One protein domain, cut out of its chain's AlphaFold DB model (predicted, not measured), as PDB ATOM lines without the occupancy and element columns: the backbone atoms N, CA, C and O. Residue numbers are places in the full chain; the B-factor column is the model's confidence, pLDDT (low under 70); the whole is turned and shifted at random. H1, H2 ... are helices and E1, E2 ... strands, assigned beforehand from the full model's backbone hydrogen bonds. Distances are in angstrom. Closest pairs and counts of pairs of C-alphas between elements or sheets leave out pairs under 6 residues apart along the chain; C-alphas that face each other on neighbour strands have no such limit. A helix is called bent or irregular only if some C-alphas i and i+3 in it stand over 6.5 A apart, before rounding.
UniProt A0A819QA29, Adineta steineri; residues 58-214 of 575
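Overview. This is residues 58 to 214 of the 575 residues of a protein of Adineta steineri (UniProt A0A819QA29). A strongly twisted five-stranded sheet, E4 to E8, reaches from the middle of an elongated body toward one end, with H2 over E4 and E5 and H5 over E7 on the same face. Beyond E4, a small sheet, E1 E2 E3, and the unnamed residues 58 to 80 make the other end. The 157 printed residues hold five named helices and eight named strands, in the order E1 E2 E3 E4 H1 H2 E5 H3 H4 E6 E7 E8 H5; the large sheet runs E4 E5 E6 E7 E8, mixed, and the small one is antiparallel. The class is mixed, helices and strands, with under half of the residues in named elements; the whole is compact, radius of gyration of the C-alphas 16.4 A, spans 49 by 29 by 28 A.

Arrangement. Begin at residues 58 to 59, which pair in parallel with residues 82 to 83 of E1, residues 81 to 83. E2, residues 92 to 95, and E3, residues 101 to 103, complete a meander, each strand the antiparallel neighbour of the one before: look at N 82 and O 93, 2.8 A, and N 94 and O 102, 2.8 A. E4, residues 113 to 115, and E5, residues 142 to 146, are parallel, with N 115 and O 144 at 2.9 A; with H1, residues 117 to 120, and H2, residues 126 to 137, they form a strand-helix-strand unit with a right-handed crossover. H1 only grazes this sheet. H2 runs along the strands at a height of 10.1 A and is irregular, with C-alphas 129 and 132 7.8 A apart. H3, residues 153 to 157, is close to H2 but not clearly touching, closest C-alphas Leu 127 and Phe 153, 7.5 A. E6, residues 173 to 178, is antiparallel to E5, N 145 and O 177 at 2.8 A, and opens a second meander with E7, residues 183 to 188, and E8, residues 195 to 199: N 176 and O 185, 2.9 A; N 184 and O 198, 2.9 A. H5, residues 205 to 214, has a height of 10.0 A; H4, residues 165 to 168, is close to it but not clearly touching, closest C-alphas Ile 167 and Ile 209, 7.1 A. H2 and H5 on one face make two layers, helices over a sheet. Every O i to N i+4 pair is within hydrogen-bond range in H3 and H5, 6 of 8 in H2; H1 and H4 are too short for one.

Along the chain. Find C-alpha 81 at (91.564, 123.442, 255.683), where E1 begins. H2 runs 15.7 A, E6 16.7 A and E7 16.5 A from first to last C-alpha. H5 runs 14.6 A to C-alpha 214 at (96.693, 151.031, 231.486).

Size, cuts and confidence. The C-alphas farthest apart, Asp 73 and Val 214, are 51.2 A apart. The printed part has no cut and no long link. Mean pLDDT of the printed part is 81.4; look for values under 70 at, among others, residues 85 to 90 and 107 to 111.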
ATOM      1  N   ILE A  58      89.056 121.986 259.693       82.25
ATOM      2  CA  ILE A  58      89.179 120.726 260.435       82.25
ATOM      3  C   ILE A  58      90.399 120.785 261.360       82.25
ATOM      4  O   ILE A  58      91.534 120.977 260.923       82.25
ATOM      5  N   ARG A  59      90.190 120.567 262.665       78.12
ATOM      6  CA  ARG A  59      91.292 120.405 263.627       78.12
ATOM      7  C   ARG A  59      91.798 118.965 263.610       78.12
ATOM      8  O   ARG A  59      91.061 118.049 263.966       78.12
ATOM      9  N   ILE A  60      93.065 118.771 263.247       77.62
ATOM     10  CA  ILE A  60      93.707 117.451 263.190       77.62
ATOM     11  C   ILE A  60      94.491 117.152 264.485       77.62
ATOM     12  O   ILE A  60      95.260 117.993 264.951       77.62
ATOM     13  N   PRO A  61      94.356 115.951 265.088       65.62
ATOM     14  CA  PRO A  61      94.925 115.646 266.408       65.62
ATOM     15  C   PRO A  61      96.437 115.350 266.398       65.62
ATOM     16  O   PRO A  61      97.030 115.112 267.449       65.62
ATOM     17  N   LYS A  62      97.072 115.305 265.221       70.50
ATOM     18  CA  LYS A  62      98.482 114.939 265.014       70.50
ATOM     19  C   LYS A  62      99.089 115.829 263.929       70.50
ATOM     20  O   LYS A  62      98.375 116.260 263.026       70.50
ATOM     21  N   LYS A  63     100.404 116.067 263.987       71.44
ATOM     22  CA  LYS A  63     101.114 116.824 262.946       71.44
ATOM     23  C   LYS A  63     101.036 116.057 261.614       71.44
ATOM     24  O   LYS A  63     101.257 114.844 261.645       71.44
ATOM     25  N   PRO A  64     100.793 116.723 260.470       69.69
ATOM     26  CA  PRO A  64     100.869 116.080 259.163       69.69
ATOM     27  C   PRO A  64     102.207 115.360 258.925       69.69
ATOM     28  O   PRO A  64     103.252 115.816 259.414       69.69
ATOM     29  N   PRO A  65     102.208 114.247 258.170       64.19
ATOM     30  CA  PRO A  65     103.428 113.518 257.855       64.19
ATOM     31  C   PRO A  65     104.359 114.353 256.959       64.19
ATOM     32  O   PRO A  65     103.923 115.163 256.142       64.19
ATOM     33  N   ARG A  66     105.680 114.143 257.087       67.06
ATOM     34  CA  ARG A  66     106.713 114.948 256.392       67.06
ATOM     35  C   ARG A  66     106.650 114.894 254.858       67.06
ATOM     36  O   ARG A  66     107.279 115.721 254.212       67.06
ATOM     37  N   ASN A  67     105.940 113.922 254.289       71.19
ATOM     38  CA  ASN A  67     105.729 113.769 252.848       71.19
ATOM     39  C   ASN A  67     104.539 114.591 252.311       71.19
ATOM     40  O   ASN A  67     104.269 114.505 251.118       71.19
ATOM     41  N   LEU A  68     103.833 115.345 253.167       75.12
ATOM     42  CA  LEU A  68     102.692 116.200 252.808       75.12
ATOM     43  C   LEU A  68     101.595 115.476 252.005       75.12
ATOM     44  O   LEU A  68     100.960 116.060 251.130       75.12
ATOM     45  N   LYS A  69     101.350 114.203 252.324       78.69
ATOM     46  CA  LYS A  69     100.144 113.490 251.894       78.69
ATOM     47  C   LYS A  69      99.075 113.548 252.981       78.69
ATOM     48  O   LYS A  69      99.408 113.562 254.168       78.69
ATOM     49  N   VAL A  70      97.810 113.547 252.567       76.88
ATOM     50  CA  VAL A  70      96.695 113.144 253.436       76.88
ATOM     51  C   VAL A  70      96.958 111.712 253.925       76.88
ATOM     52  O   VAL A  70      97.556 110.911 253.205       76.88
ATOM     53  N   ALA A  71      96.580 111.405 255.166       73.62
ATOM     54  CA  ALA A  71      96.672 110.050 255.702       73.62
ATOM     55  C   ALA A  71      95.414 109.248 255.336       73.62
ATOM     56  O   ALA A  71      94.314 109.799 255.334       73.62
ATOM     57  N   ASP A  72      95.566 107.950 255.060       73.94
ATOM     58  CA  ASP A  72      94.475 107.089 254.569       73.94
ATOM     59  C   ASP A  72      93.313 106.919 255.581       73.94
ATOM     60  O   ASP A  72      92.262 106.382 255.234       73.94
ATOM     61  N   ASP A  73      93.487 107.371 256.832       76.75
ATOM     62  CA  ASP A  73      92.489 107.378 257.910       76.75
ATOM     63  C   ASP A  73      91.753 108.727 258.095       76.75
ATOM     64  O   ASP A  73      90.980 108.874 259.044       76.75
ATOM     65  N   TRP A  74      91.974 109.729 257.231       79.31
ATOM     66  CA  TRP A  74      91.364 111.065 257.339       79.31
ATOM     67  C   TRP A  74      90.204 111.256 256.338       79.31
ATOM     68  O   TRP A  74      90.434 111.338 255.133       79.31
ATOM     69  N   ASP A  75      88.961 111.412 256.824       83.06
ATOM     70  CA  ASP A  75      87.810 111.856 256.004       83.06
ATOM     71  C   ASP A  75      87.913 113.363 255.718       83.06
ATOM     72  O   ASP A  75      87.311 114.194 256.399       83.06
ATOM     73  N   VAL A  76      88.740 113.705 254.728       84.88
ATOM     74  CA  VAL A  76      88.990 115.074 254.256       84.88
ATOM     75  C   VAL A  76      88.910 115.139 252.729       84.88
ATOM     76  O   VAL A  76      89.188 114.160 252.032       84.88
ATOM     77  N   LYS A  77      88.502 116.289 252.197       85.50
ATOM     78  CA  LYS A  77      88.163 116.518 250.783       85.50
ATOM     79  C   LYS A  77      88.965 117.690 250.202       85.50
ATOM     80  O   LYS A  77      89.405 118.551 250.959       85.50
ATOM     81  N   PRO A  78      89.157 117.759 248.871       83.62
ATOM     82  CA  PRO A  78      89.782 118.913 248.226       83.62
ATOM     83  C   PRO A  78      89.095 120.224 248.628       83.62
ATOM     84  O   PRO A  78      87.873 120.332 248.537       83.62
ATOM     85  N   GLY A  79      89.879 121.202 249.082       83.06
ATOM     86  CA  GLY A  79      89.385 122.456 249.663       83.06
ATOM     87  C   GLY A  79      89.266 122.471 251.192       83.06
ATOM     88  O   GLY A  79      89.164 123.556 251.758       83.06
ATOM     89  N   ASP A  80      89.341 121.327 251.886       87.50
ATOM     90  CA  ASP A  80      89.390 121.312 253.354       87.50
ATOM     91  C   ASP A  80      90.676 121.962 253.890       87.50
ATOM     92  O   ASP A  80      91.765 121.855 253.312       87.50
ATOM     93  N   VAL A  81      90.535 122.625 255.038       87.44
ATOM     94  CA  VAL A  81      91.564 123.442 255.683       87.44
ATOM     95  C   VAL A  81      91.913 122.819 257.029       87.44
ATOM     96  O   VAL A  81      91.171 122.927 258.004       87.44
ATOM     97  N   LEU A  82      93.052 122.132 257.079       86.75
ATOM     98  CA  LEU A  82      93.489 121.332 258.218       86.75
ATOM     99  C   LEU A  82      94.408 122.152 259.126       86.75
ATOM    100  O   LEU A  82      95.458 122.619 258.682       86.75
ATOM    101  N   SER A  83      94.063 122.287 260.407       82.88
ATOM    102  CA  SER A  83      94.900 122.973 261.399       82.88
ATOM    103  C   SER A  83      95.362 122.040 262.515       82.88
ATOM    104  O   SER A  83      94.557 121.326 263.116       82.88
ATOM    105  N   TRP A  84      96.667 122.065 262.804       73.44
ATOM    106  CA  TRP A  84      97.281 121.305 263.901       73.44
ATOM    107  C   TRP A  84      97.525 122.152 265.166       73.44
ATOM    108  O   TRP A  84      97.619 121.610 266.269       73.44
ATOM    109  N   SER A  85      97.608 123.479 265.039       68.75
ATOM    110  CA  SER A  85      97.837 124.393 266.161       68.75
ATOM    111  C   SER A  85      96.549 124.679 266.947       68.75
ATOM    112  O   SER A  85      95.488 124.940 266.380       68.75
ATOM    113  N   GLN A  86      96.641 124.717 268.283       58.22
ATOM    114  CA  GLN A  86      95.625 125.382 269.106       58.22
ATOM    115  C   GLN A  86      95.927 126.884 269.154       58.22
ATOM    116  O   GLN A  86      96.687 127.350 270.000       58.22
ATOM    117  N   GLY A  87      95.370 127.635 268.204       62.03
ATOM    118  CA  GLY A  87      95.559 129.081 268.096       62.03
ATOM    119  C   GLY A  87      95.564 129.551 266.645       62.03
ATOM    120  O   GLY A  87      94.738 129.114 265.847       62.03
ATOM    121  N   ARG A  88      96.500 130.448 266.316       60.38
ATOM    122  CA  ARG A  88      96.623 131.078 264.992       60.38
ATOM    123  C   ARG A  88      96.893 130.058 263.865       60.38
ATOM    124  O   ARG A  88      97.594 129.071 264.119       60.38
ATOM    125  N   PRO A  89      96.442 130.320 262.620       63.28
ATOM    126  CA  PRO A  89      96.663 129.473 261.435       63.28
ATOM    127  C   PRO A  89      98.116 129.423 260.888       63.28
ATOM    128  O   PRO A  89      98.353 129.267 259.689       63.28
ATOM    129  N   THR A  90      99.131 129.505 261.760       61.25
ATOM    130  CA  THR A  90     100.563 129.371 261.408       61.25
ATOM    131  C   THR A  90     100.950 127.970 260.914       61.25
ATOM    132  O   THR A  90     101.911 127.816 260.153       61.25
ATOM    133  N   GLU A  91     100.219 126.939 261.349       76.12
ATOM    134  CA  GLU A  91     100.428 125.529 260.994       76.12
ATOM    135  C   GLU A  91      99.173 124.915 260.358       76.12
ATOM    136  O   GLU A  91      98.715 123.830 260.728       76.12
ATOM    137  N   THR A  92      98.628 125.646 259.385       83.94
ATOM    138  CA  THR A  92      97.464 125.261 258.582       83.94
ATOM    139  C   THR A  92      97.871 124.774 257.186       83.94
ATOM    140  O   THR A  92      98.846 125.255 256.598       83.94
ATOM    141  N   PHE A  93      97.123 123.803 256.662       87.62
ATOM    142  CA  PHE A  93      97.348 123.140 255.377       87.62
ATOM    143  C   PHE A  93      96.029 123.013 254.606       87.62
ATOM    144  O   PHE A  93      94.995 122.734 255.203       87.62
ATOM    145  N   PHE A  94      96.074 123.161 253.288       89.19
ATOM    146  CA  PHE A  94      94.947 122.961 252.383       89.19
ATOM    147  C   PHE A  94      95.052 121.596 251.699       89.19
ATOM    148  O   PHE A  94      96.130 121.225 251.225       89.19
ATOM    149  N   VAL A  95      93.941 120.867 251.613       87.25
ATOM    150  CA  VAL A  95      93.854 119.608 250.859       87.25
ATOM    151  C   VAL A  95      93.678 119.911 249.370       87.25
ATOM    152  O   VAL A  95      92.744 120.609 248.975       87.25
ATOM    153  N   THR A  96      94.571 119.386 248.531       86.69
ATOM    154  CA  THR A  96      94.498 119.514 247.067       86.69
ATOM    155  C   THR A  96      93.576 118.459 246.443       86.69
ATOM    156  O   THR A  96      93.260 117.439 247.058       86.69
ATOM    157  N   SER A  97      93.216 118.649 245.172       82.81
ATOM    158  CA  SER A  97      92.560 117.637 244.330       82.81
ATOM    159  C   SER A  97      93.352 116.329 244.177       82.81
ATOM    160  O   SER A  97      92.764 115.299 243.862       82.81
ATOM    161  N   GLU A  98      94.665 116.345 244.429       83.44
ATOM    162  CA  GLU A  98      95.555 115.177 244.356       83.44
ATOM    163  C   GLU A  98      95.692 114.420 245.695       83.44
ATOM    164  O   GLU A  98      96.458 113.458 245.785       83.44
ATOM    165  N   GLY A  99      95.007 114.855 246.763       82.12
ATOM    166  CA  GLY A  99      95.179 114.290 248.110       82.12
ATOM    167  C   GLY A  99      96.515 114.665 248.772       82.12
ATOM    168  O   GLY A  99      96.994 113.977 249.681       82.12
ATOM    169  N   THR A 100      97.144 115.751 248.317       87.88
ATOM    170  CA  THR A 100      98.356 116.332 248.911       87.88
ATOM    171  C   THR A 100      98.018 117.548 249.779       87.88
ATOM    172  O   THR A 100      96.912 118.088 249.720       87.88
ATOM    173  N   LEU A 101      98.954 117.955 250.638       87.19
ATOM    174  CA  LEU A 101      98.781 119.027 251.618       87.19
ATOM    175  C   LEU A 101      99.641 120.242 251.261       87.19
ATOM    176  O   LEU A 101     100.854 120.252 251.484       87.19
ATOM    177  N   LEU A 102      99.003 121.297 250.758       87.19
ATOM    178  CA  LEU A 102      99.648 122.583 250.510       87.19
ATOM    179  C   LEU A 102      99.686 123.393 251.811       87.19
ATOM    180  O   LEU A 102      98.642 123.717 252.372       87.19
ATOM    181  N   LYS A 103     100.873 123.738 252.321       86.56
ATOM    182  CA  LYS A 103     100.985 124.597 253.513       86.56
ATOM    183  C   LYS A 103     100.447 126.007 253.209       86.56
ATOM    184  O   LYS A 103     100.708 126.526 252.127       86.56
ATOM    185  N   ASN A 104      99.783 126.637 254.185       85.19
ATOM    186  CA  ASN A 104      99.472 128.072 254.185       85.19
ATOM    187  C   ASN A 104     100.691 128.907 253.711       85.19
ATOM    188  O   ASN A 104     101.772 128.764 254.302       85.19
ATOM    189  N   PRO A 105     100.549 129.739 252.656       82.06
ATOM    190  CA  PRO A 105     101.643 130.514 252.077       82.06
ATOM    191  C   PRO A 105     102.026 131.770 252.877       82.06
ATOM    192  O   PRO A 105     102.968 132.446 252.464       82.06
ATOM    193  N   ASP A 106     101.351 132.093 253.994       75.31
ATOM    194  CA  ASP A 106     101.718 133.227 254.861       75.31
ATOM    195  C   ASP A 106     103.206 133.180 255.271       75.31
ATOM    196  O   ASP A 106     103.676 132.264 255.956       75.31
ATOM    197  N   LYS A 107     103.949 134.210 254.847       62.25
ATOM    198  CA  LYS A 107     105.363 134.450 255.180       62.25
ATOM    199  C   LYS A 107     105.554 135.563 256.214       62.25
ATOM    200  O   LYS A 107     106.685 135.788 256.631       62.25
ATOM    201  N   SER A 108     104.490 136.255 256.630       60.41
ATOM    202  CA  SER A 108     104.567 137.392 257.561       60.41
ATOM    203  C   SER A 108     105.033 136.991 258.964       60.41
ATOM    204  O   SER A 108     105.545 137.820 259.710       60.41
ATOM    205  N   GLY A 109     104.827 135.725 259.346       56.97
ATOM    206  CA  GLY A 109     105.059 135.232 260.705       56.97
ATOM    207  C   GLY A 109     103.985 135.664 261.711       56.97
ATOM    208  O   GLY A 109     103.951 135.131 262.820       56.97
ATOM    209  N   SER A 110     103.074 136.564 261.326       64.50
ATOM    210  CA  SER A 110     101.930 136.979 262.140       64.50
ATOM    211  C   SER A 110     100.934 135.837 262.345       64.50
ATOM    212  O   SER A 110     100.304 135.765 263.405       64.50
ATOM    213  N   GLY A 111     100.838 134.910 261.385       64.75
ATOM    214  CA  GLY A 111      99.973 133.741 261.478       64.75
ATOM    215  C   GLY A 111      98.557 134.035 261.026       64.75
ATOM    216  O   GLY A 111      97.618 133.747 261.767       64.75
ATOM    217  N   TYR A 112      98.428 134.615 259.838       81.12
ATOM    218  CA  TYR A 112      97.156 134.784 259.146       81.12
ATOM    219  C   TYR A 112      96.960 133.659 258.129       81.12
ATOM    220  O   TYR A 112      97.920 133.024 257.690       81.12
ATOM    221  N   LEU A 113      95.713 133.377 257.764       83.62
ATOM    222  CA  LEU A 113      95.387 132.452 256.689       83.62
ATOM    223  C   LEU A 113      95.365 133.213 255.358       83.62
ATOM    224  O   LEU A 113      94.586 134.150 255.197       83.62
ATOM    225  N   THR A 114      96.168 132.774 254.394       88.44
ATOM    226  CA  THR A 114      95.985 133.150 252.987       88.44
ATOM    227  C   THR A 114      95.507 131.920 252.226       88.44
ATOM    228  O   THR A 114      96.121 130.859 252.335       88.44
ATOM    229  N   ILE A 115      94.403 132.036 251.484       88.94
ATOM    230  CA  ILE A 115      93.823 130.934 250.702       88.94
ATOM    231  C   ILE A 115      94.382 131.016 249.267       88.94
ATOM    232  O   ILE A 115      94.053 131.970 248.562       88.94
ATOM    233  N   PRO A 116      95.247 130.078 248.828       90.56
ATOM    234  CA  PRO A 116      96.039 130.240 247.606       90.56
ATOM    235  C   PRO A 116      95.301 129.844 246.322       90.56
ATOM    236  O   PRO A 116      94.476 128.925 246.315       90.56
ATOM    237  N   LEU A 117      95.719 130.434 245.198       89.00
ATOM    238  CA  LEU A 117      95.144 130.233 243.868       89.00
ATOM    239  C   LEU A 117      95.172 128.767 243.424       89.00
ATOM    240  O   LEU A 117      94.249 128.291 242.765       89.00
ATOM    241  N   ALA A 118      96.197 128.019 243.839       87.75
ATOM    242  CA  ALA A 118      96.326 126.580 243.593       87.75
ATOM    243  C   ALA A 118      95.179 125.738 244.197       87.75
ATOM    244  O   ALA A 118      94.973 124.598 243.785       87.75
ATOM    245  N   ILE A 119      94.433 126.291 245.160       89.62
ATOM    246  CA  ILE A 119      93.243 125.684 245.766       89.62
ATOM    247  C   ILE A 119      91.981 126.353 245.219       89.62
ATOM    248  O   ILE A 119      91.085 125.663 244.741       89.62
ATOM    249  N   THR A 120      91.909 127.686 245.239       89.75
ATOM    250  CA  THR A 120      90.685 128.421 244.877       89.75
ATOM    251  C   THR A 120      90.299 128.264 243.406       89.75
ATOM    252  O   THR A 120      89.116 128.146 243.105       89.75
ATOM    253  N   SER A 121      91.268 128.140 242.489       86.94
ATOM    254  CA  SER A 121      91.019 127.903 241.052       86.94
ATOM    255  C   SER A 121      90.328 126.570 240.720       86.94
ATOM    256  O   SER A 121      89.920 126.365 239.578       86.94
ATOM    257  N   GLN A 122      90.171 125.674 241.701       86.56
ATOM    258  CA  GLN A 122      89.405 124.429 241.570       86.56
ATOM    259  C   GLN A 122      87.887 124.650 241.732       86.56
ATOM    260  O   GLN A 122      87.102 123.746 241.443       86.56
ATOM    261  N   PHE A 123      87.469 125.842 242.171       87.19
ATOM    262  CA  PHE A 123      86.083 126.203 242.464       87.19
ATOM    263  C   PHE A 123      85.622 127.374 241.583       87.19
ATOM    264  O   PHE A 123      86.423 128.180 241.115       87.19
ATOM    265  N   SER A 124      84.312 127.461 241.339       86.38
ATOM    266  CA  SER A 124      83.687 128.569 240.597       86.38
ATOM    267  C   SER A 124      83.046 129.631 241.495       86.38
ATOM    268  O   SER A 124      82.557 130.632 240.982       86.38
ATOM    269  N   ASP A 125      82.960 129.350 242.794       88.56
ATOM    270  CA  ASP A 125      82.362 130.188 243.834       88.56
ATOM    271  C   ASP A 125      83.169 129.991 245.123       88.56
ATOM    272  O   ASP A 125      82.828 129.193 246.003       88.56
ATOM    273  N   VAL A 126      84.326 130.649 245.173       89.31
ATOM    274  CA  VAL A 126      85.305 130.486 246.254       89.31
ATOM    275  C   VAL A 126      84.757 130.969 247.597       89.31
ATOM    276  O   VAL A 126      84.961 130.288 248.602       89.31
ATOM    277  N   LEU A 127      84.018 132.084 247.646       88.44
ATOM    278  CA  LEU A 127      83.490 132.600 248.916       88.44
ATOM    279  C   LEU A 127      82.443 131.669 249.533       88.44
ATOM    280  O   LEU A 127      82.492 131.411 250.733       88.44
ATOM    281  N   ASN A 128      81.539 131.098 248.736       86.88
ATOM    282  CA  ASN A 128      80.577 130.123 249.248       86.88
ATOM    283  C   ASN A 128      81.257 128.790 249.611       86.88
ATOM    284  O   ASN A 128      80.960 128.214 250.660       86.88
ATOM    285  N   CYS A 129      82.222 128.333 248.801       84.81
ATOM    286  CA  CYS A 129      83.024 127.136 249.078       84.81
ATOM    287  C   CYS A 129      83.733 127.212 250.438       84.81
ATOM    288  O   CYS A 129      83.703 126.237 251.190       84.81
ATOM    289  N   PHE A 130      84.343 128.364 250.742       87.00
ATOM    290  CA  PHE A 130      85.122 128.606 251.959       87.00
ATOM    291  C   PHE A 130      84.338 129.284 253.091       87.00
ATOM    292  O   PHE A 130      84.916 129.495 254.152       87.00
ATOM    293  N   SER A 131      83.046 129.579 252.921       84.62
ATOM    294  CA  SER A 131      82.188 130.243 253.924       84.62
ATOM    295  C   SER A 131      82.356 129.681 255.343       84.62
ATOM    296  O   SER A 131      82.702 130.414 256.263       84.62
ATOM    297  N   SER A 132      82.262 128.358 255.505       81.44
ATOM    298  CA  SER A 132      82.440 127.676 256.797       81.44
ATOM    299  C   SER A 132      83.868 127.752 257.371       81.44
ATOM    300  O   SER A 132      84.063 127.537 258.568       81.44
ATOM    301  N   VAL A 133      84.873 128.073 256.549       83.00
ATOM    302  CA  VAL A 133      86.231 128.428 256.996       83.00
ATOM    303  C   VAL A 133      86.287 129.893 257.428       83.00
ATOM    304  O   VAL A 133      86.888 130.168 258.464       83.00
ATOM    305  N   LEU A 134      85.635 130.815 256.706       82.62
ATOM    306  CA  LEU A 134      85.529 132.226 257.113       82.62
ATOM    307  C   LEU A 134      84.849 132.339 258.488       82.62
ATOM    308  O   LEU A 134      85.379 133.000 259.378       82.62
ATOM    309  N   ASP A 135      83.746 131.612 258.689       80.06
ATOM    310  CA  ASP A 135      83.021 131.529 259.963       80.06
ATOM    311  C   ASP A 135      83.859 130.861 261.070       80.06
ATOM    312  O   ASP A 135      83.933 131.353 262.196       80.06
ATOM    313  N   GLY A 136      84.496 129.721 260.763       75.12
ATOM    314  CA  GLY A 136      85.213 128.894 261.743       75.12
ATOM    315  C   GLY A 136      86.582 129.434 262.174       75.12
ATOM    316  O   GLY A 136      87.066 129.091 263.255       75.12
ATOM    317  N   VAL A 137      87.208 130.269 261.340       76.12
ATOM    318  CA  VAL A 137      88.473 130.972 261.622       76.12
ATOM    319  C   VAL A 137      88.216 132.408 262.093       76.12
ATOM    320  O   VAL A 137      88.969 132.923 262.920       76.12
ATOM    321  N   GLY A 138      87.139 133.033 261.607       73.31
ATOM    322  CA  GLY A 138      86.850 134.458 261.724       73.31
ATOM    323  C   GLY A 138      87.651 135.275 260.707       73.31
ATOM    324  O   GLY A 138      88.877 135.154 260.651       73.31
ATOM    325  N   CYS A 139      86.983 136.150 259.942       69.06
ATOM    326  CA  CYS A 139      87.608 136.963 258.885       69.06
ATOM    327  C   CYS A 139      88.884 137.682 259.353       69.06
ATOM    328  O   CYS A 139      89.883 137.658 258.641       69.06
ATOM    329  N   ASN A 140      88.896 138.190 260.597       72.88
ATOM    330  CA  ASN A 140      90.027 138.902 261.217       72.88
ATOM    331  C   ASN A 140      91.349 138.102 261.282       72.88
ATOM    332  O   ASN A 140      92.385 138.656 261.651       72.88
ATOM    333  N   TYR A 141      91.325 136.796 260.992       75.88
ATOM    334  CA  TYR A 141      92.500 135.923 260.922       75.88
ATOM    335  C   TYR A 141      92.823 135.446 259.495       75.88
ATOM    336  O   TYR A 141      93.716 134.616 259.318       75.88
ATOM    337  N   ILE A 142      92.141 135.982 258.481       80.31
ATOM    338  CA  ILE A 142      92.334 135.709 257.055       80.31
ATOM    339  C   ILE A 142      92.846 136.994 256.405       80.31
ATOM    340  O   ILE A 142      92.166 138.009 256.458       80.31
ATOM    341  N   THR A 143      94.039 136.960 255.810       80.75
ATOM    342  CA  THR A 143      94.642 138.139 255.163       80.75
ATOM    343  C   THR A 143      94.258 138.294 253.706       80.75
ATOM    344  O   THR A 143      94.231 139.407 253.211       80.75
ATOM    345  N   ASN A 144      94.083 137.192 252.976       87.06
ATOM    346  CA  ASN A 144      93.847 137.236 251.535       87.06
ATOM    347  C   ASN A 144      93.238 135.923 251.034       87.06
ATOM    348  O   ASN A 144      93.595 134.830 251.485       87.06
ATOM    349  N   ILE A 145      92.364 136.035 250.044       91.25
ATOM    350  CA  ILE A 145      91.798 134.934 249.272       91.25
ATOM    351  C   ILE A 145      92.199 135.180 247.819       91.25
ATOM    352  O   ILE A 145      91.676 136.087 247.176       91.25
ATOM    353  N   GLU A 146      93.154 134.414 247.298       92.81
ATOM    354  CA  GLU A 146      93.581 134.533 245.901       92.81
ATOM    355  C   GLU A 146      92.470 134.005 244.980       92.81
ATOM    356  O   GLU A 146      91.912 132.938 245.231       92.81
ATOM    357  N   LEU A 147      92.127 134.730 243.914       93.44
ATOM    358  CA  LEU A 147      90.971 134.432 243.060       93.44
ATOM    359  C   LEU A 147      91.375 134.155 241.611       93.44
ATOM    360  O   LEU A 147      92.208 134.846 241.025       93.44
ATOM    361  N   ALA A 148      90.721 133.174 240.991       91.50
ATOM    362  CA  ALA A 148      90.804 132.985 239.547       91.50
ATOM    363  C   ALA A 148      89.921 134.031 238.837       91.50
ATOM    364  O   ALA A 148      88.779 134.230 239.255       91.50
ATOM    365  N   PRO A 149      90.346 134.633 237.707       89.50
ATOM    366  CA  PRO A 149      89.536 135.620 236.977       89.50
ATOM    367  C   PRO A 149      88.254 135.030 236.356       89.50
ATOM    368  O   PRO A 149      87.469 135.739 235.729       89.50
ATOM    369  N   THR A 150      88.036 133.719 236.492       89.44
ATOM    370  CA  THR A 150      86.820 132.995 236.111       89.44
ATOM    371  C   THR A 150      85.790 132.835 237.231       89.44
ATOM    372  O   THR A 150      84.685 132.406 236.910       89.44
ATOM    373  N   ASP A 151      86.125 133.156 238.485       92.06
ATOM    374  CA  ASP A 151      85.240 132.980 239.647       92.06
ATOM    375  C   ASP A 151      83.981 133.872 239.581       92.06
ATOM    376  O   ASP A 151      83.998 134.971 239.010       92.06
ATOM    377  N   ILE A 152      82.875 133.395 240.162       91.50
ATOM    378  CA  ILE A 152      81.591 134.102 240.193       91.50
ATOM    379  C   ILE A 152      81.651 135.411 240.993       91.50
ATOM    380  O   ILE A 152      80.874 136.313 240.693       91.50
ATOM    381  N   PHE A 153      82.594 135.568 241.930       92.94
ATOM    382  CA  PHE A 153      82.840 136.771 242.731       92.94
ATOM    383  C   PHE A 153      82.805 138.058 241.897       92.94
ATOM    384  O   PHE A 153      82.084 139.002 242.226       92.94
ATOM    385  N   PHE A 154      83.478 138.070 240.742       90.44
ATOM    386  CA  PHE A 154      83.480 139.229 239.844       90.44
ATOM    387  C   PHE A 154      82.082 139.582 239.310       90.44
ATOM    388  O   PHE A 154      81.785 140.759 239.097       90.44
ATOM    389  N   THR A 155      81.225 138.572 239.131       88.38
ATOM    390  CA  THR A 155      79.824 138.707 238.689       88.38
ATOM    391  C   THR A 155      78.814 138.915 239.825       88.38
ATOM    392  O   THR A 155      77.669 139.293 239.577       88.38
ATOM    393  N   THR A 156      79.232 138.666 241.067       88.81
ATOM    394  CA  THR A 156      78.442 138.916 242.277       88.81
ATOM    395  C   THR A 156      78.628 140.354 242.755       88.81
ATOM    396  O   THR A 156      77.644 141.005 243.102       88.81
ATOM    397  N   HIS A 157      79.866 140.865 242.736       86.75
ATOM    398  CA  HIS A 157      80.213 142.145 243.364       86.75
ATOM    399  C   HIS A 157      80.372 143.322 242.382       86.75
ATOM    400  O   HIS A 157      79.868 144.402 242.669       86.75
ATOM    401  N   PHE A 158      81.003 143.150 241.208       84.62
ATOM    402  CA  PHE A 158      81.418 144.303 240.378       84.62
ATOM    403  C   PHE A 158      80.568 144.576 239.120       84.62
ATOM    404  O   PHE A 158      80.526 145.715 238.645       84.62
ATOM    405  N   SER A 159      79.895 143.570 238.550       80.19
ATOM    406  CA  SER A 159      78.854 143.750 237.518       80.19
ATOM    407  C   SER A 159      78.058 142.461 237.299       80.19
ATOM    408  O   SER A 159      78.451 141.403 237.759       80.19
ATOM    409  N   LYS A 160      76.966 142.507 236.524       78.81
ATOM    410  CA  LYS A 160      76.175 141.309 236.170       78.81
ATOM    411  C   LYS A 160      76.769 140.477 235.018       78.81
ATOM    412  O   LYS A 160      76.049 139.679 234.421       78.81
ATOM    413  N   GLN A 161      78.030 140.697 234.639       79.38
ATOM    414  CA  GLN A 161      78.686 140.003 233.528       79.38
ATOM    415  C   GLN A 161      80.107 139.553 233.906       79.38
ATOM    416  O   GLN A 161      80.783 140.233 234.675       79.38
ATOM    417  N   PRO A 162      80.581 138.404 233.388       82.00
ATOM    418  CA  PRO A 162      81.940 137.931 233.642       82.00
ATOM    419  C   PRO A 162      82.994 138.890 233.085       82.00
ATOM    420  O   PRO A 162      82.772 139.528 232.056       82.00
ATOM    421  N   LEU A 163      84.183 138.903 233.706       86.25
ATOM    422  CA  LEU A 163      85.355 139.593 233.157       86.25
ATOM    423  C   LEU A 163      85.558 139.237 231.665       86.25
ATOM    424  O   LEU A 163      85.444 138.056 231.307       86.25
ATOM    425  N   PRO A 164      85.885 140.207 230.789       86.81
ATOM    426  CA  PRO A 164      86.112 139.944 229.372       86.81
ATOM    427  C   PRO A 164      87.214 138.909 229.137       86.81
ATOM    428  O   PRO A 164      88.212 138.873 229.857       86.81
ATOM    429  N   THR A 165      87.091 138.109 228.077       85.62
ATOM    430  CA  THR A 165      88.074 137.069 227.714       85.62
ATOM    431  C   THR A 165      89.496 137.621 227.536       85.62
ATOM    432  O   THR A 165      90.468 136.946 227.860       85.62
ATOM    433  N   SER A 166      89.632 138.871 227.082       82.50
ATOM    434  CA  SER A 166      90.912 139.590 226.981       82.50
ATOM    435  C   SER A 166      91.588 139.851 228.332       82.50
ATOM    436  O   SER A 166      92.810 139.943 228.383       82.50
ATOM    437  N   ILE A 167      90.810 139.949 229.413       86.69
ATOM    438  CA  ILE A 167      91.290 140.101 230.792       86.69
ATOM    439  C   ILE A 167      91.498 138.727 231.432       86.69
ATOM    440  O   ILE A 167      92.562 138.473 231.987       86.69
ATOM    441  N   LYS A 168      90.536 137.803 231.281       85.44
ATOM    442  CA  LYS A 168      90.617 136.431 231.823       85.44
ATOM    443  C   LYS A 168      91.835 135.639 231.340       85.44
ATOM    444  O   LYS A 168      92.299 134.757 232.053       85.44
ATOM    445  N   ASN A 169      92.342 135.947 230.146       86.56
ATOM    446  CA  ASN A 169      93.502 135.276 229.560       86.56
ATOM    447  C   ASN A 169      94.854 135.931 229.920       86.56
ATOM    448  O   ASN A 169      95.894 135.404 229.517       86.56
ATOM    449  N   ARG A 170      94.875 137.057 230.656       85.25
ATOM    450  CA  ARG A 170      96.114 137.627 231.217       85.25
ATOM    451  C   ARG A 170      96.631 136.682 232.304       85.25
ATOM    452  O   ARG A 170      95.908 136.379 233.246       85.25
ATOM    453  N   LYS A 171      97.875 136.213 232.161       85.19
ATOM    454  CA  LYS A 171      98.561 135.369 233.161       85.19
ATOM    455  C   LYS A 171      99.502 136.153 234.071       85.19
ATOM    456  O   LYS A 171      99.994 135.613 235.040       85.19
ATOM    457  N   ASP A 172      99.755 137.405 233.727       84.06
ATOM    458  CA  ASP A 172     100.622 138.358 234.411       84.06
ATOM    459  C   ASP A 172      99.841 139.254 235.389       84.06
ATOM    460  O   ASP A 172     100.297 140.346 235.724       84.06
ATOM    461  N   ILE A 173      98.651 138.814 235.818       89.50
ATOM    462  CA  ILE A 173      97.780 139.516 236.765       89.50
ATOM    463  C   ILE A 173      97.293 138.528 237.821       89.50
ATOM    464  O   ILE A 173      96.605 137.562 237.489       89.50
ATOM    465  N   SER A 174      97.585 138.823 239.083       91.25
ATOM    466  CA  SER A 174      97.016 138.136 240.236       91.25
ATOM    467  C   SER A 174      95.877 138.954 240.851       91.25
ATOM    468  O   SER A 174      95.864 140.188 240.806       91.25
ATOM    469  N   TYR A 175      94.899 138.246 241.413       93.56
ATOM    470  CA  TYR A 175      93.720 138.808 242.069       93.56
ATOM    471  C   TYR A 175      93.675 138.253 243.493       93.56
ATOM    472  O   TYR A 175      93.798 137.041 243.675       93.56
ATOM    473  N   SER A 176      93.512 139.109 244.496       92.62
ATOM    474  CA  SER A 176      93.463 138.707 245.907       92.62
ATOM    475  C   SER A 176      92.440 139.548 246.658       92.62
ATOM    476  O   SER A 176      92.416 140.760 246.495       92.62
ATOM    477  N   PHE A 177      91.563 138.920 247.430       92.44
ATOM    478  CA  PHE A 177      90.477 139.582 248.149       92.44
ATOM    479  C   PHE A 177      90.700 139.507 249.663       92.44
ATOM    480  O   PHE A 177      90.877 138.408 250.194       92.44
ATOM    481  N   ASP A 178      90.656 140.649 250.353       88.19
ATOM    482  CA  ASP A 178      90.637 140.704 251.818       88.19
ATOM    483  C   ASP A 178      89.179 140.803 252.321       88.19
ATOM    484  O   ASP A 178      88.491 141.788 252.024       88.19
ATOM    485  N   PRO A 179      88.686 139.799 253.076       83.94
ATOM    486  CA  PRO A 179      87.320 139.767 253.596       83.94
ATOM    487  C   PRO A 179      87.082 140.672 254.821       83.94
ATOM    488  O   PRO A 179      85.985 140.631 255.375       83.94
ATOM    489  N   ASN A 180      88.077 141.437 255.284       81.38
ATOM    490  CA  ASN A 180      87.947 142.368 256.415       81.38
ATOM    491  C   ASN A 180      87.684 143.801 255.958       81.38
ATOM    492  O   ASN A 180      86.745 144.433 256.435       81.38
ATOM    493  N   ASP A 181      88.504 144.287 255.024       77.81
ATOM    494  CA  ASP A 181      88.385 145.639 254.465       77.81
ATOM    495  C   ASP A 181      87.413 145.691 253.264       77.81
ATOM    496  O   ASP A 181      87.119 146.770 252.753       77.81
ATOM    497  N   GLU A 182      86.909 144.534 252.809       85.56
ATOM    498  CA  GLU A 182      86.096 144.359 251.595       85.56
ATOM    499  C   GLU A 182      86.764 144.965 250.340       85.56
ATOM    500  O   GLU A 182      86.153 145.689 249.547       85.56
ATOM    501  N   ILE A 183      88.049 144.635 250.145       86.25
ATOM    502  CA  ILE A 183      88.891 145.119 249.039       86.25
ATOM    503  C   ILE A 183      89.367 143.955 248.164       86.25
ATOM    504  O   ILE A 183      89.932 142.974 248.647       86.25
ATOM    505  N   LEU A 184      89.207 144.102 246.846       91.38
ATOM    506  CA  LEU A 184      89.939 143.323 245.849       91.38
ATOM    507  C   LEU A 184      91.255 144.034 245.499       91.38
ATOM    508  O   LEU A 184      91.245 145.123 244.933       91.38
ATOM    509  N   TYR A 185      92.381 143.378 245.738       88.81
ATOM    510  CA  TYR A 185      93.684 143.732 245.188       88.81
ATOM    511  C   TYR A 185      93.883 143.081 243.813       88.81
ATOM    512  O   TYR A 185      93.730 141.867 243.653       88.81
ATOM    513  N   VAL A 186      94.273 143.878 242.818       89.56
ATOM    514  CA  VAL A 186      94.664 143.422 241.474       89.56
ATOM    515  C   VAL A 186      96.109 143.833 241.225       89.56
ATOM    516  O   VAL A 186      96.422 145.018 241.280       89.56
ATOM    517  N   THR A 187      97.000 142.881 240.949       84.94
ATOM    518  CA  THR A 187      98.452 143.130 240.924       84.94
ATOM    519  C   THR A 187      99.104 142.568 239.670       84.94
ATOM    520  O   THR A 187      98.809 141.446 239.266       84.94
ATOM    521  N   LEU A 188     100.021 143.325 239.057       81.38
ATOM    522  CA  LEU A 188     100.863 142.817 237.969       81.38
ATOM    523  C   LEU A 188     101.962 141.896 238.519       81.38
ATOM    524  O   LEU A 188     102.822 142.339 239.279       81.38
ATOM    525  N   GLU A 189     102.000 140.633 238.088       80.00
ATOM    526  CA  GLU A 189     103.023 139.674 238.548       80.00
ATOM    527  C   GLU A 189     104.445 140.084 238.133       80.00
ATOM    528  O   GLU A 189     105.410 139.837 238.855       80.00
ATOM    529  N   SER A 190     104.576 140.753 236.985       71.81
ATOM    530  CA  SER A 190     105.847 141.270 236.463       71.81
ATOM    531  C   SER A 190     106.405 142.454 237.260       71.81
ATOM    532  O   SER A 190     107.590 142.767 237.135       71.81
ATOM    533  N   ASN A 191     105.580 143.110 238.080       70.12
ATOM    534  CA  ASN A 191     105.988 144.187 238.974       70.12
ATOM    535  C   ASN A 191     105.014 144.285 240.162       70.12
ATOM    536  O   ASN A 191     104.085 145.093 240.118       70.12
ATOM    537  N   PRO A 192     105.228 143.521 241.251       70.12
ATOM    538  CA  PRO A 192     104.305 143.487 242.389       70.12
ATOM    539  C   PRO A 192     104.082 144.830 243.108       70.12
ATOM    540  O   PRO A 192     103.138 144.958 243.876       70.12
ATOM    541  N   ASN A 193     104.909 145.850 242.840       64.12
ATOM    542  CA  ASN A 193     104.689 147.225 243.311       64.12
ATOM    543  C   ASN A 193     103.630 147.989 242.481       64.12
ATOM    544  O   ASN A 193     103.337 149.149 242.762       64.12
ATOM    545  N   GLN A 194     103.086 147.371 241.430       66.94
ATOM    546  CA  GLN A 194     101.933 147.832 240.660       66.94
ATOM    547  C   GLN A 194     100.710 146.976 241.025       66.94
ATOM    548  O   GLN A 194     100.175 146.237 240.197       66.94
ATOM    549  N   SER A 195     100.294 147.090 242.286       78.75
ATOM    550  CA  SER A 195      98.985 146.653 242.774       78.75
ATOM    551  C   SER A 195      97.923 147.741 242.573       78.75
ATOM    552  O   SER A 195      98.235 148.896 242.254       78.75
ATOM    553  N   GLN A 196      96.662 147.358 242.762       83.19
ATOM    554  CA  GLN A 196      95.521 148.255 242.816       83.19
ATOM    555  C   GLN A 196      94.409 147.708 243.701       83.19
ATOM    556  O   GLN A 196      93.849 146.647 243.438       83.19
ATOM    557  N   ASP A 197      94.064 148.507 244.697       85.88
ATOM    558  CA  ASP A 197      92.982 148.297 245.643       85.88
ATOM    559  C   ASP A 197      91.648 148.716 244.995       85.88
ATOM    560  O   ASP A 197      91.545 149.815 244.434       85.88
ATOM    561  N   PHE A 198      90.636 147.853 245.081       84.88
ATOM    562  CA  PHE A 198      89.280 148.056 244.571       84.88
ATOM    563  C   PHE A 198      88.239 147.681 245.643       84.88
ATOM    564  O   PHE A 198      87.921 146.497 245.795       84.88
ATOM    565  N   PRO A 199      87.687 148.660 246.385       84.06
ATOM    566  CA  PRO A 199      86.617 148.419 247.353       84.06
ATOM    567  C   PRO A 199      85.337 147.914 246.679       84.06
ATOM    568  O   PRO A 199      84.946 148.407 245.612       84.06
ATOM    569  N   LEU A 200      84.682 146.932 247.301       84.81
ATOM    570  CA  LEU A 200      83.512 146.234 246.750       84.81
ATOM    571  C   LEU A 200      82.246 147.106 246.668       84.81
ATOM    572  O   LEU A 200      81.369 146.824 245.855       84.81
ATOM    573  N   ASP A 201      82.148 148.161 247.477       77.81
ATOM    574  CA  ASP A 201      80.970 149.036 247.570       77.81
ATOM    575  C   ASP A 201      80.873 150.078 246.436       77.81
ATOM    576  O   ASP A 201      79.784 150.550 246.099       77.81
ATOM    577  N   THR A 202      82.017 150.446 245.854       74.88
ATOM    578  CA  THR A 202      82.176 151.626 244.989       74.88
ATOM    579  C   THR A 202      82.774 151.322 243.616       74.88
ATOM    580  O   THR A 202      82.575 152.110 242.686       74.88
ATOM    581  N   THR A 203      83.461 150.188 243.453       78.62
ATOM    582  CA  THR A 203      84.088 149.768 242.186       78.62
ATOM    583  C   THR A 203      83.085 149.131 241.218       78.62
ATOM    584  O   THR A 203      82.204 148.378 241.626       78.62
ATOM    585  N   LYS A 204      83.264 149.335 239.905       85.56
ATOM    586  CA  LYS A 204      82.590 148.555 238.850       85.56
ATOM    587  C   LYS A 204      83.590 147.731 238.047       85.56
ATOM    588  O   LYS A 204      84.773 148.054 237.964       85.56
ATOM    589  N   THR A 205      83.102 146.694 237.364       84.69
ATOM    590  CA  THR A 205      83.940 145.856 236.486       84.69
ATOM    591  C   THR A 205      84.695 146.670 235.425       84.69
ATOM    592  O   THR A 205      85.843 146.345 235.127       84.69
ATOM    593  N   ASP A 206      84.106 147.751 234.901       82.19
ATOM    594  CA  ASP A 206      84.764 148.633 233.926       82.19
ATOM    595  C   ASP A 206      85.996 149.352 234.499       82.19
ATOM    596  O   ASP A 206      86.979 149.522 233.779       82.19
ATOM    597  N   ASP A 207      85.997 149.714 235.786       81.38
ATOM    598  CA  ASP A 207      87.140 150.368 236.438       81.38
ATOM    599  C   ASP A 207      88.334 149.401 236.543       81.38
ATOM    600  O   ASP A 207      89.473 149.773 236.251       81.38
ATOM    601  N   ILE A 208      88.055 148.130 236.863       84.88
ATOM    602  CA  ILE A 208      89.040 147.036 236.900       84.88
ATOM    603  C   ILE A 208      89.602 146.777 235.493       84.88
ATOM    604  O   ILE A 208      90.820 146.772 235.303       84.88
ATOM    605  N   ILE A 209      88.733 146.614 234.485       85.31
ATOM    606  CA  ILE A 209      89.144 146.440 233.079       85.31
ATOM    607  C   ILE A 209      90.012 147.621 232.632       85.31
ATOM    608  O   ILE A 209      91.061 147.425 232.010       85.31
ATOM    609  N   GLN A 210      89.584 148.850 232.934       80.44
ATOM    610  CA  GLN A 210      90.265 150.044 232.463       80.44
ATOM    611  C   GLN A 210      91.622 150.217 233.146       80.44
ATOM    612  O   GLN A 210      92.585 150.527 232.443       80.44
ATOM    613  N   TRP A 211      91.750 149.937 234.448       82.75
ATOM    614  CA  TRP A 211      93.051 149.899 235.123       82.75
ATOM    615  C   TRP A 211      93.985 148.867 234.486       82.75
ATOM    616  O   TRP A 211      95.090 149.215 234.083       82.75
ATOM    617  N   ILE A 212      93.521 147.628 234.280       83.88
ATOM    618  CA  ILE A 212      94.320 146.564 233.644       83.88
ATOM    619  C   ILE A 212      94.781 146.964 232.229       83.88
ATOM    620  O   ILE A 212      95.879 146.592 231.802       83.88
ATOM    621  N   SER A 213      93.971 147.744 231.504       78.88
ATOM    622  CA  SER A 213      94.315 148.255 230.168       78.88
ATOM    623  C   SER A 213      95.413 149.332 230.164       78.88
ATOM    624  O   SER A 213      96.017 149.568 229.120       78.88
ATOM    625  N   VAL A 214      95.684 149.967 231.313       71.25
ATOM    626  CA  VAL A 214      96.693 151.031 231.486       71.25
ATOM    627  C   VAL A 214      97.791 150.697 232.504       71.25
ATOM    628  O   VAL A 214      98.729 151.470 232.656       71.25
TER     629      VAL A 214